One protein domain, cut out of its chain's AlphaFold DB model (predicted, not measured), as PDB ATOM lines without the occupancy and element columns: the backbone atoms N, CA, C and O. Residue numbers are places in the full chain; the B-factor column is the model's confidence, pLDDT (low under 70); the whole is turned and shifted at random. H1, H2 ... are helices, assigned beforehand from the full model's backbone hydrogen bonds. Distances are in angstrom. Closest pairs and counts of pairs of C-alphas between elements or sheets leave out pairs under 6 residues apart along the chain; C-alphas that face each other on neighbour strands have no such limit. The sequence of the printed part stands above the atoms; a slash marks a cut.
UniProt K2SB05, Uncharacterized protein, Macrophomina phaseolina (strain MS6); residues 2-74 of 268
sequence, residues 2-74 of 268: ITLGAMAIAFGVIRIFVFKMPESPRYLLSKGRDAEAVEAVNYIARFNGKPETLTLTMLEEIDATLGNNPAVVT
ATOM      1  N   ILE A   2      17.183 -60.893 -12.411       89.19
ATOM      2  CA  ILE A   2      18.192 -61.064 -11.339       89.19
ATOM      3  C   ILE A   2      19.512 -60.328 -11.650       89.19
ATOM      4  O   ILE A   2      20.039 -59.628 -10.792       89.19
ATOM      5  N   THR A   3      19.994 -60.394 -12.895       93.75
ATOM      6  CA  THR A   3      21.233 -59.733 -13.352       93.75
ATOM      7  C   THR A   3      21.263 -58.216 -13.142       93.75
ATOM      8  O   THR A   3      22.295 -57.680 -12.753       93.75
ATOM      9  N   LEU A   4      20.140 -57.515 -13.346       90.50
ATOM     10  CA  LEU A   4      20.059 -56.061 -13.155       90.50
ATOM     11  C   LEU A   4      20.098 -55.686 -11.666       90.50
ATOM     12  O   LEU A   4      20.756 -54.719 -11.293       90.50
ATOM     13  N   GLY A   5      19.442 -56.482 -10.813       92.00
ATOM     14  CA  GLY A   5      19.511 -56.319  -9.358       92.00
ATOM     15  C   GLY A   5      20.916 -56.591  -8.814       92.00
ATOM     16  O   GLY A   5      21.439 -55.791  -8.043       92.00
ATOM     17  N   ALA A   6      21.561 -57.665  -9.279       94.06
ATOM     18  CA  ALA A   6      22.940 -57.992  -8.920       94.06
ATOM     19  C   ALA A   6      23.924 -56.883  -9.335       94.06
ATOM     20  O   ALA A   6      24.766 -56.492  -8.533       94.06
ATOM     21  N   MET A   7      23.774 -56.318 -10.540       94.56
ATOM     22  CA  MET A   7      24.589 -55.192 -11.013       94.56
ATOM     23  C   MET A   7      24.411 -53.936 -10.143       94.56
ATOM     24  O   MET A   7      25.388 -53.285  -9.780       94.56
ATOM     25  N   ALA A   8      23.173 -53.611  -9.753       92.69
ATOM     26  CA  ALA A   8      22.893 -52.474  -8.874       92.69
ATOM     27  C   ALA A   8      23.509 -52.649  -7.472       92.69
ATOM     28  O   ALA A   8      24.086 -51.705  -6.932       92.69
ATOM     29  N   ILE A   9      23.439 -53.860  -6.904       94.12
ATOM     30  CA  ILE A   9      24.082 -54.190  -5.623       94.12
ATOM     31  C   ILE A   9      25.609 -54.123  -5.757       94.12
ATOM     32  O   ILE A   9      26.258 -53.524  -4.903       94.12
ATOM     33  N   ALA A  10      26.183 -54.656  -6.841       94.50
ATOM     34  CA  ALA A  10      27.621 -54.605  -7.099       94.50
ATOM     35  C   ALA A  10      28.139 -53.159  -7.168       94.50
ATOM     36  O   ALA A  10      29.103 -52.829  -6.481       94.50
ATOM     37  N   PHE A  11      27.467 -52.261  -7.898       93.62
ATOM     38  CA  PHE A  11      27.825 -50.837  -7.899       93.62
ATOM     39  C   PHE A  11      27.621 -50.163  -6.534       93.62
ATOM     40  O   PHE A  11      28.413 -49.299  -6.163       93.62
ATOM     41  N   GLY A  12      26.613 -50.573  -5.756       93.00
ATOM     42  CA  GLY A  12      26.430 -50.122  -4.372       93.00
ATOM     43  C   GLY A  12      27.607 -50.498  -3.466       93.00
ATOM     44  O   GLY A  12      28.134 -49.642  -2.758       93.00
ATOM     45  N   VAL A  13      28.064 -51.751  -3.541       93.69
ATOM     46  CA  VAL A  13      29.242 -52.264  -2.820       93.69
ATOM     47  C   VAL A  13      30.510 -51.534  -3.267       93.69
ATOM     48  O   VAL A  13      31.209 -50.961  -2.434       93.69
ATOM     49  N   ILE A  14      30.773 -51.476  -4.577       94.25
ATOM     50  CA  ILE A  14      31.934 -50.776  -5.150       94.25
ATOM     51  C   ILE A  14      31.965 -49.318  -4.678       94.25
ATOM     52  O   ILE A  14      33.011 -48.847  -4.240       94.25
ATOM     53  N   ARG A  15      30.823 -48.615  -4.676       91.00
ATOM     54  CA  ARG A  15      30.744 -47.232  -4.189       91.00
ATOM     55  C   ARG A  15      31.229 -47.096  -2.741       91.00
ATOM     56  O   ARG A  15      31.975 -46.166  -2.453       91.00
ATOM     57  N   ILE A  16      30.794 -47.987  -1.848       88.25
ATOM     58  CA  ILE A  16      31.114 -47.924  -0.411       88.25
ATOM     59  C   ILE A  16      32.611 -48.160  -0.165       88.25
ATOM     60  O   ILE A  16      33.205 -47.471   0.659       88.25
ATOM     61  N   PHE A  17      33.230 -49.100  -0.883       87.50
ATOM     62  CA  PHE A  17      34.633 -49.461  -0.652       87.50
ATOM     63  C   PHE A  17      35.645 -48.612  -1.436       87.50
ATOM     64  O   PHE A  17      36.751 -48.395  -0.943       87.50
ATOM     65  N   VAL A  18      35.285 -48.114  -2.627       86.19
ATOM     66  CA  VAL A  18      36.187 -47.318  -3.482       86.19
ATOM     67  C   VAL A  18      36.190 -45.834  -3.099       86.19
ATOM     68  O   VAL A  18      37.252 -45.216  -3.090       86.19
ATOM     69  N   PHE A  19      35.043 -45.244  -2.741       81.50
ATOM     70  CA  PHE A  19      34.963 -43.812  -2.423       81.50
ATOM     71  C   PHE A  19      35.103 -43.535  -0.922       81.50
ATOM     72  O   PHE A  19      34.144 -43.148  -0.253       81.50
ATOM     73  N   LYS A  20      36.331 -43.666  -0.408       77.31
ATOM     74  CA  LYS A  20      36.712 -43.120   0.904       77.31
ATOM     75  C   LYS A  20      36.812 -41.593   0.827       77.31
ATOM     76  O   LYS A  20      37.884 -41.034   0.603       77.31
ATOM     77  N   MET A  21      35.674 -40.924   0.970       80.56
ATOM     78  CA  MET A  21      35.626 -39.487   1.243       80.56
ATOM     79  C   MET A  21      35.856 -39.257   2.745       80.56
ATOM     80  O   MET A  21      35.350 -40.056   3.536       80.56
ATOM     81  N   PRO A  22      36.593 -38.206   3.151       80.88
ATOM     82  CA  PRO A  22      36.667 -37.822   4.556       80.88
ATOM     83  C   PRO A  22      35.282 -37.405   5.064       80.88
ATOM     84  O   PRO A  22      34.393 -37.056   4.278       80.88
ATOM     85  N   GLU A  23      35.111 -37.425   6.385       85.00
ATOM     86  CA  GLU A  23      33.884 -36.948   7.018       85.00
ATOM     87  C   GLU A  23      33.581 -35.494   6.640       85.00
ATOM     88  O   GLU A  23      34.473 -34.694   6.345       85.00
ATOM     89  N   SER A  24      32.296 -35.136   6.648       88.62
ATOM     90  CA  SER A  24      31.876 -33.776   6.303       88.62
ATOM     91  C   SER A  24      32.551 -32.762   7.240       88.62
ATOM     92  O   SER A  24      32.366 -32.868   8.455       88.62
ATOM     93  N   PRO A  25      33.262 -31.733   6.739       88.06
ATOM     94  CA  PRO A  25      33.957 -30.784   7.611       88.06
ATOM     95  C   PRO A  25      32.983 -30.043   8.535       88.06
ATOM     96  O   PRO A  25      33.302 -29.771   9.686       88.06
ATOM     97  N   ARG A  26      31.731 -29.826   8.098       86.75
ATOM     98  CA  ARG A  26      30.659 -29.281   8.949       86.75
ATOM     99  C   ARG A  26      30.334 -30.177  10.153       86.75
ATOM    100  O   ARG A  26      29.964 -29.654  11.199       86.75
ATOM    101  N   TYR A  27      30.438 -31.499  10.010       87.94
ATOM    102  CA  TYR A  27      30.242 -32.436  11.119       87.94
ATOM    103  C   TYR A  27      31.404 -32.359  12.117       87.94
ATOM    104  O   TYR A  27      31.158 -32.275  13.318       87.94
ATOM    105  N   LEU A  28      32.646 -32.304  11.625       88.25
ATOM    106  CA  LEU A  28      33.850 -32.196  12.457       88.25
ATOM    107  C   LEU A  28      33.869 -30.886  13.268       88.25
ATOM    108  O   LEU A  28      34.036 -30.938  14.486       88.25
ATOM    109  N   LEU A  29      33.541 -29.750  12.639       86.62
ATOM    110  CA  LEU A  29      33.344 -28.462  13.324       86.62
ATOM    111  C   LEU A  29      32.217 -28.535  14.376       86.62
ATOM    112  O   LEU A  29      32.381 -28.086  15.504       86.62
ATOM    113  N   SER A  30      31.085 -29.191  14.073       81.56
ATOM    114  CA  SER A  30      29.995 -29.380  15.058       81.56
ATOM    115  C   SER A  30      30.353 -30.288  16.248       81.56
ATOM    116  O   SER A  30      29.539 -30.475  17.153       81.56
ATOM    117  N   LYS A  31      31.551 -30.881  16.233       82.75
ATOM    118  CA  LYS A  31      32.120 -31.712  17.295       82.75
ATOM    119  C   LYS A  31      33.359 -31.093  17.953       82.75
ATOM    120  O   LYS A  31      33.952 -31.773  18.785       82.75
ATOM    121  N   GLY A  32      33.744 -29.860  17.603       82.94
ATOM    122  CA  GLY A  32      34.962 -29.212  18.113       82.94
ATOM    123  C   GLY A  32      36.245 -29.953  17.721       82.94
ATOM    124  O   GLY A  32      37.174 -30.060  18.517       82.94
ATOM    125  N   ARG A  33      36.262 -30.575  16.532       87.25
ATOM    126  CA  ARG A  33      37.402 -31.345  15.995       87.25
ATOM    127  C   ARG A  33      38.034 -30.585  14.835       87.25
ATOM    128  O   ARG A  33      38.077 -31.067  13.702       87.25
ATOM    129  N   ASP A  34      38.500 -29.378  15.123       88.88
ATOM    130  CA  ASP A  34      38.883 -28.405  14.093       88.88
ATOM    131  C   ASP A  34      40.165 -28.822  13.354       88.88
ATOM    132  O   ASP A  34      40.246 -28.668  12.135       88.88
ATOM    133  N   ALA A  35      41.085 -29.504  14.053       89.00
ATOM    134  CA  ALA A  35      42.237 -30.220  13.484       89.00
ATOM    135  C   ALA A  35      41.854 -31.088  12.271       89.00
ATOM    136  O   ALA A  35      42.412 -30.952  11.180       89.00
ATOM    137  N   GLU A  36      40.849 -31.942  12.450       88.69
ATOM    138  CA  GLU A  36      40.383 -32.869  11.419       88.69
ATOM    139  C   GLU A  36      39.522 -32.168  10.365       88.69
ATOM    140  O   GLU A  36      39.526 -32.563   9.199       88.69
ATOM    141  N   ALA A  37      38.793 -31.110  10.740       90.88
ATOM    142  CA  ALA A  37      38.036 -30.302   9.787       90.88
ATOM    143  C   ALA A  37      38.966 -29.627   8.762       90.88
ATOM    144  O   ALA A  37      38.662 -29.632   7.565       90.88
ATOM    145  N   VAL A  38      40.116 -29.108   9.209       91.88
ATOM    146  CA  VAL A  38      41.159 -28.554   8.331       91.88
ATOM    147  C   VAL A  38      41.765 -29.635   7.442       91.88
ATOM    148  O   VAL A  38      41.866 -29.429   6.231       91.88
ATOM    149  N   GLU A  39      42.114 -30.800   7.996       91.06
ATOM    150  CA  GLU A  39      42.646 -31.917   7.207       91.06
ATOM    151  C   GLU A  39      41.655 -32.372   6.122       91.06
ATOM    152  O   GLU A  39      42.036 -32.499   4.958       91.06
ATOM    153  N   ALA A  40      40.373 -32.534   6.460       90.25
ATOM    154  CA  ALA A  40      39.329 -32.921   5.513       90.25
ATOM    155  C   ALA A  40      39.165 -31.898   4.372       90.25
ATOM    156  O   ALA A  40      39.046 -32.283   3.205       90.25
ATOM    157  N   VAL A  41      39.198 -30.593   4.677       90.12
ATOM    158  CA  VAL A  41      39.137 -29.531   3.656       90.12
ATOM    159  C   VAL A  41      40.392 -29.522   2.784       90.12
ATOM    160  O   VAL A  41      40.268 -29.461   1.560       90.12
ATOM    161  N   ASN A  42      41.585 -29.632   3.369       90.62
ATOM    162  CA  ASN A  42      42.843 -29.621   2.621       90.62
ATOM    163  C   ASN A  42      43.019 -30.895   1.773       90.62
ATOM    164  O   ASN A  42      43.481 -30.811   0.635       90.62
ATOM    165  N   TYR A  43      42.538 -32.055   2.232       89.75
ATOM    166  CA  TYR A  43      42.419 -33.270   1.416       89.75
ATOM    167  C   TYR A  43      41.524 -33.045   0.187       89.75
ATOM    168  O   TYR A  43      41.901 -33.382  -0.938       89.75
ATOM    169  N   ILE A  44      40.356 -32.417   0.373       88.62
ATOM    170  CA  ILE A  44      39.448 -32.068  -0.729       88.62
ATOM    171  C   ILE A  44      40.087 -31.013  -1.654       88.62
ATOM    172  O   ILE A  44      39.914 -31.098  -2.871       88.62
ATOM    173  N   ALA A  45      40.849 -30.050  -1.129       89.06
ATOM    174  CA  ALA A  45      41.576 -29.063  -1.931       89.06
ATOM    175  C   ALA A  45      42.625 -29.738  -2.831       89.06
ATOM    176  O   ALA A  45      42.580 -29.546  -4.049       89.06
ATOM    177  N   ARG A  46      43.467 -30.617  -2.261       89.44
ATOM    178  CA  ARG A  46      44.437 -31.457  -2.990       89.44
ATOM    179  C   ARG A  46      43.760 -32.276  -4.090       89.44
ATOM    180  O   ARG A  46      44.201 -32.237  -5.236       89.44
ATOM    181  N   PHE A  47      42.654 -32.956  -3.775       86.62
ATOM    182  CA  PHE A  47      41.900 -33.763  -4.746       86.62
ATOM    183  C   PHE A  47      41.343 -32.933  -5.916       86.62
ATOM    184  O   PHE A  47      41.279 -33.410  -7.045       86.62
ATOM    185  N   ASN A  48      40.971 -31.673  -5.666       89.38
ATOM    186  CA  ASN A  48      40.477 -30.742  -6.685       89.38
ATOM    187  C   ASN A  48      41.584 -29.878  -7.329       89.38
ATOM    188  O   ASN A  48      41.262 -28.936  -8.055       89.38
ATOM    189  N   GLY A  49      42.867 -30.147  -7.056       86.69
ATOM    190  CA  GLY A  49      43.996 -29.377  -7.593       86.69
ATOM    191  C   GLY A  49      44.038 -27.910  -7.143       86.69
ATOM    192  O   GLY A  49      44.579 -27.064  -7.855       86.69
ATOM    193  N   LYS A  50      43.433 -27.587  -5.994       88.94
ATOM    194  CA  LYS A  50      43.413 -26.240  -5.409       88.94
ATOM    195  C   LYS A  50      44.487 -26.094  -4.324       88.94
ATOM    196  O   LYS A  50      44.793 -27.081  -3.658       88.94
ATOM    197  N   PRO A  51      45.037 -24.882  -4.116       85.00
ATOM    198  CA  PRO A  51      45.972 -24.635  -3.025       85.00
ATOM    199  C   PRO A  51      45.306 -24.851  -1.661       85.00
ATOM    200  O   PRO A  51      44.117 -24.579  -1.484       85.00
ATOM    201  N   GLU A  52      46.095 -25.310  -0.697       84.06
ATOM    202  CA  GLU A  52      45.696 -25.460   0.703       84.06
ATOM    203  C   GLU A  52      45.712 -24.085   1.372       84.06
ATOM    204  O   GLU A  52      46.771 -23.537   1.665       84.06
ATOM    205  N   THR A  53      44.531 -23.491   1.550       77.88
ATOM    206  CA  THR A  53      44.384 -22.137   2.112       77.88
ATOM    207  C   THR A  53      43.897 -22.120   3.555       77.88
ATOM    208  O   THR A  53      43.847 -21.046   4.143       77.88
ATOM    209  N   LEU A  54      43.469 -23.260   4.106       84.62
ATOM    210  CA  LEU A  54      42.881 -23.331   5.442       84.62
ATOM    211  C   LEU A  54      43.916 -23.840   6.452       84.62
ATOM    212  O   LEU A  54      44.492 -24.914   6.267       84.62
ATOM    213  N   THR A  55      44.130 -23.072   7.519       89.12
ATOM    214  CA  THR A  55      45.015 -23.402   8.645       89.12
ATOM    215  C   THR A  55      44.230 -23.412   9.954       89.12
ATOM    216  O   THR A  55      43.148 -22.832  10.040       89.12
ATOM    217  N   LEU A  56      44.778 -24.058  10.986       88.06
ATOM    218  CA  LEU A  56      44.136 -24.114  12.304       88.06
ATOM    219  C   LEU A  56      44.103 -22.757  13.001       88.06
ATOM    220  O   LEU A  56      43.067 -22.385  13.539       88.06
ATOM    221  N   THR A  57      45.175 -21.974  12.877       85.69
ATOM    222  CA  THR A  57      45.247 -20.620  13.440       85.69
ATOM    223  C   THR A  57      44.117 -19.724  12.930       85.69
ATOM    224  O   THR A  57      43.529 -18.993  13.712       85.69
ATOM    225  N   MET A  58      43.723 -19.839  11.653       86.12
ATOM    226  CA  MET A  58      42.582 -19.087  11.112       86.12
ATOM    227  C   MET A  58      41.242 -19.462  11.760       86.12
ATOM    228  O   MET A  58      40.361 -18.613  11.829       86.12
ATOM    229  N   LEU A  59      41.058 -20.707  12.206       85.94
ATOM    230  CA  LEU A  59      39.853 -21.120  12.937       85.94
ATOM    231  C   LEU A  59      39.915 -20.653  14.396       85.94
ATOM    232  O   LEU A  59      38.969 -20.033  14.867       85.94
ATOM    233  N   GLU A  60      41.055 -20.842  15.062       86.56
ATOM    234  CA  GLU A  60      41.290 -20.388  16.441       86.56
ATOM    235  C   GLU A  60      41.134 -18.858  16.589       86.56
ATOM    236  O   GLU A  60      40.515 -18.384  17.540       86.56
ATOM    237  N   GLU A  61      41.621 -18.073  15.620       85.38
ATOM    238  CA  GLU A  61      41.423 -16.616  15.540       85.38
ATOM    239  C   GLU A  61      39.938 -16.235  15.366       85.38
ATOM    240  O   GLU A  61      39.465 -15.244  15.937       85.38
ATOM    241  N   ILE A  62      39.172 -17.021  14.601       84.88
ATOM    242  CA  ILE A  62      37.730 -16.807  14.416       84.88
ATOM    243  C   ILE A  62      36.967 -17.134  15.706       84.88
ATOM    244  O   ILE A  62      36.137 -16.333  16.131       84.88
ATOM    245  N   ASP A  63      37.266 -18.241  16.382       83.50
ATOM    246  CA  ASP A  63      36.600 -18.581  17.646       83.50
ATOM    247  C   ASP A  63      36.950 -17.589  18.767       83.50
ATOM    248  O   ASP A  63      36.062 -17.157  19.511       83.50
ATOM    249  N   ALA A  64      38.203 -17.120  18.820       82.44
ATOM    250  CA  ALA A  64      38.634 -16.060  19.732       82.44
ATOM    251  C   ALA A  64      37.919 -14.719  19.474       82.44
ATOM    252  O   ALA A  64      37.560 -14.023  20.425       82.44
ATOM    253  N   THR A  65      37.672 -14.350  18.210       83.12
ATOM    254  CA  THR A  65      36.947 -13.107  17.869       83.12
ATOM    255  C   THR A  65      35.432 -13.220  18.036       83.12
ATOM    256  O   THR A  65      34.782 -12.219  18.343       83.12
ATOM    257  N   LEU A  66      34.857 -14.416  17.888       80.88
ATOM    258  CA  LEU A  66      33.433 -14.679  18.126       80.88
ATOM    259  C   LEU A  66      33.091 -14.910  19.610       80.88
ATOM    260  O   LEU A  66      31.911 -14.945  19.959       80.88
ATOM    261  N   GLY A  67      34.092 -15.055  20.485       66.62
ATOM    262  CA  GLY A  67      33.893 -15.364  21.905       66.62
ATOM    263  C   GLY A  67      33.446 -16.808  22.165       66.62
ATOM    264  O   GLY A  67      32.968 -17.122  23.257       66.62
ATOM    265  N   ASN A  68      33.603 -17.692  21.177       63.50
ATOM    266  CA  ASN A  68      33.303 -19.112  21.291       63.50
ATOM    267  C   ASN A  68      34.430 -19.813  22.062       63.50
ATOM    268  O   ASN A  68      35.335 -20.398  21.475       63.50
ATOM    269  N   ASN A  69      34.377 -19.789  23.395       57.72
ATOM    270  CA  ASN A  69      35.279 -20.615  24.198       57.72
ATOM    271  C   ASN A  69      35.033 -22.110  23.882       57.72
ATOM    272  O   ASN A  69      33.947 -22.612  24.201       57.72
ATOM    273  N   PRO A  70      36.022 -22.866  23.358       54.81
ATOM    274  CA  PRO A  70      35.829 -24.277  22.998       54.81
ATOM    275  C   PRO A  70      35.487 -25.162  24.212       54.81
ATOM    276  O   PRO A  70      34.851 -26.204  24.072       54.81
ATOM    277  N   ALA A  71      35.811 -24.701  25.426       50.62
ATOM    278  CA  ALA A  71      35.459 -25.336  26.697       50.62
ATOM    279  C   ALA A  71      33.955 -25.295  27.067       50.62
ATOM    280  O   ALA A  71      33.575 -25.851  28.094       50.62
ATOM    281  N   VAL A  72      33.092 -24.631  26.284       49.66
ATOM    282  CA  VAL A  72      31.638 -24.549  26.558       49.66
ATOM    283  C   VAL A  72      30.827 -25.543  25.712       49.66
ATOM    284  O   VAL A  72      29.706 -25.892  26.077       49.66
ATOM    285  N   VAL A  73      31.393 -26.071  24.621       51.66
ATOM    286  CA  VAL A  73      30.731 -27.088  23.770       51.66
ATOM    287  C   VAL A  73      31.078 -28.524  24.209       51.66
ATOM    288  O   VAL A  73      30.504 -29.496  23.718       51.66
ATOM    289  N   THR A  74      31.978 -28.683  25.184       47.66
ATOM    290  CA  THR A  74      32.311 -29.975  25.793       47.66
ATOM    291  C   THR A  74      31.216 -30.464  26.751       47.66
ATOM    292  O   THR A  74      31.272 -30.218  27.949       47.66
TER     293      THR A  74
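AT A GLANCE: This is residues 2 to 74 of the 268 residues of an uncharacterized protein of Macrophomina phaseolina (strain MS6) (UniProt K2SB05). What shape is it? Helix H1 sticks out as an arm from a small body where H2 packs on H3 and H4 makes a corner with H3. What builds it? The printed part has 73 residues with named helices H1 to H4 in order: all helix. It is extended, with a radius of gyration of the C-alphas of 18.0 A, spanning 59 by 31 by 13 A.

IN THESE COORDINATES: What comes first? H1, residues 2 to 18, begins at C-alpha 2 (18.192, -61.064, -11.339) and is 24.0 A long. What follows? H2 is residues 25 to 29, H3 34 to 47, 19.8 A long, and H4 56 to 66, ending at (33.433, -14.679, 18.126).

HOW THE PARTS SIT: What touches? H1 touches no helix. H2 touches H3, closest C-alphas Pro 25 and Ala 37, 4.6 A. H3 touches H4 with residues 34 to 38 alone, closest C-alphas Ala 35 and Leu 56, 6.5 A, at a steep tilt of 52 degrees, opposite ways. Backbones? In H1 to H4 every O i to N i+4 pair is within hydrogen-bond range.

THE WHOLE: Any cut? The printed part has no cut. Low confidence? Residues 67 to 74 have pLDDT under 70.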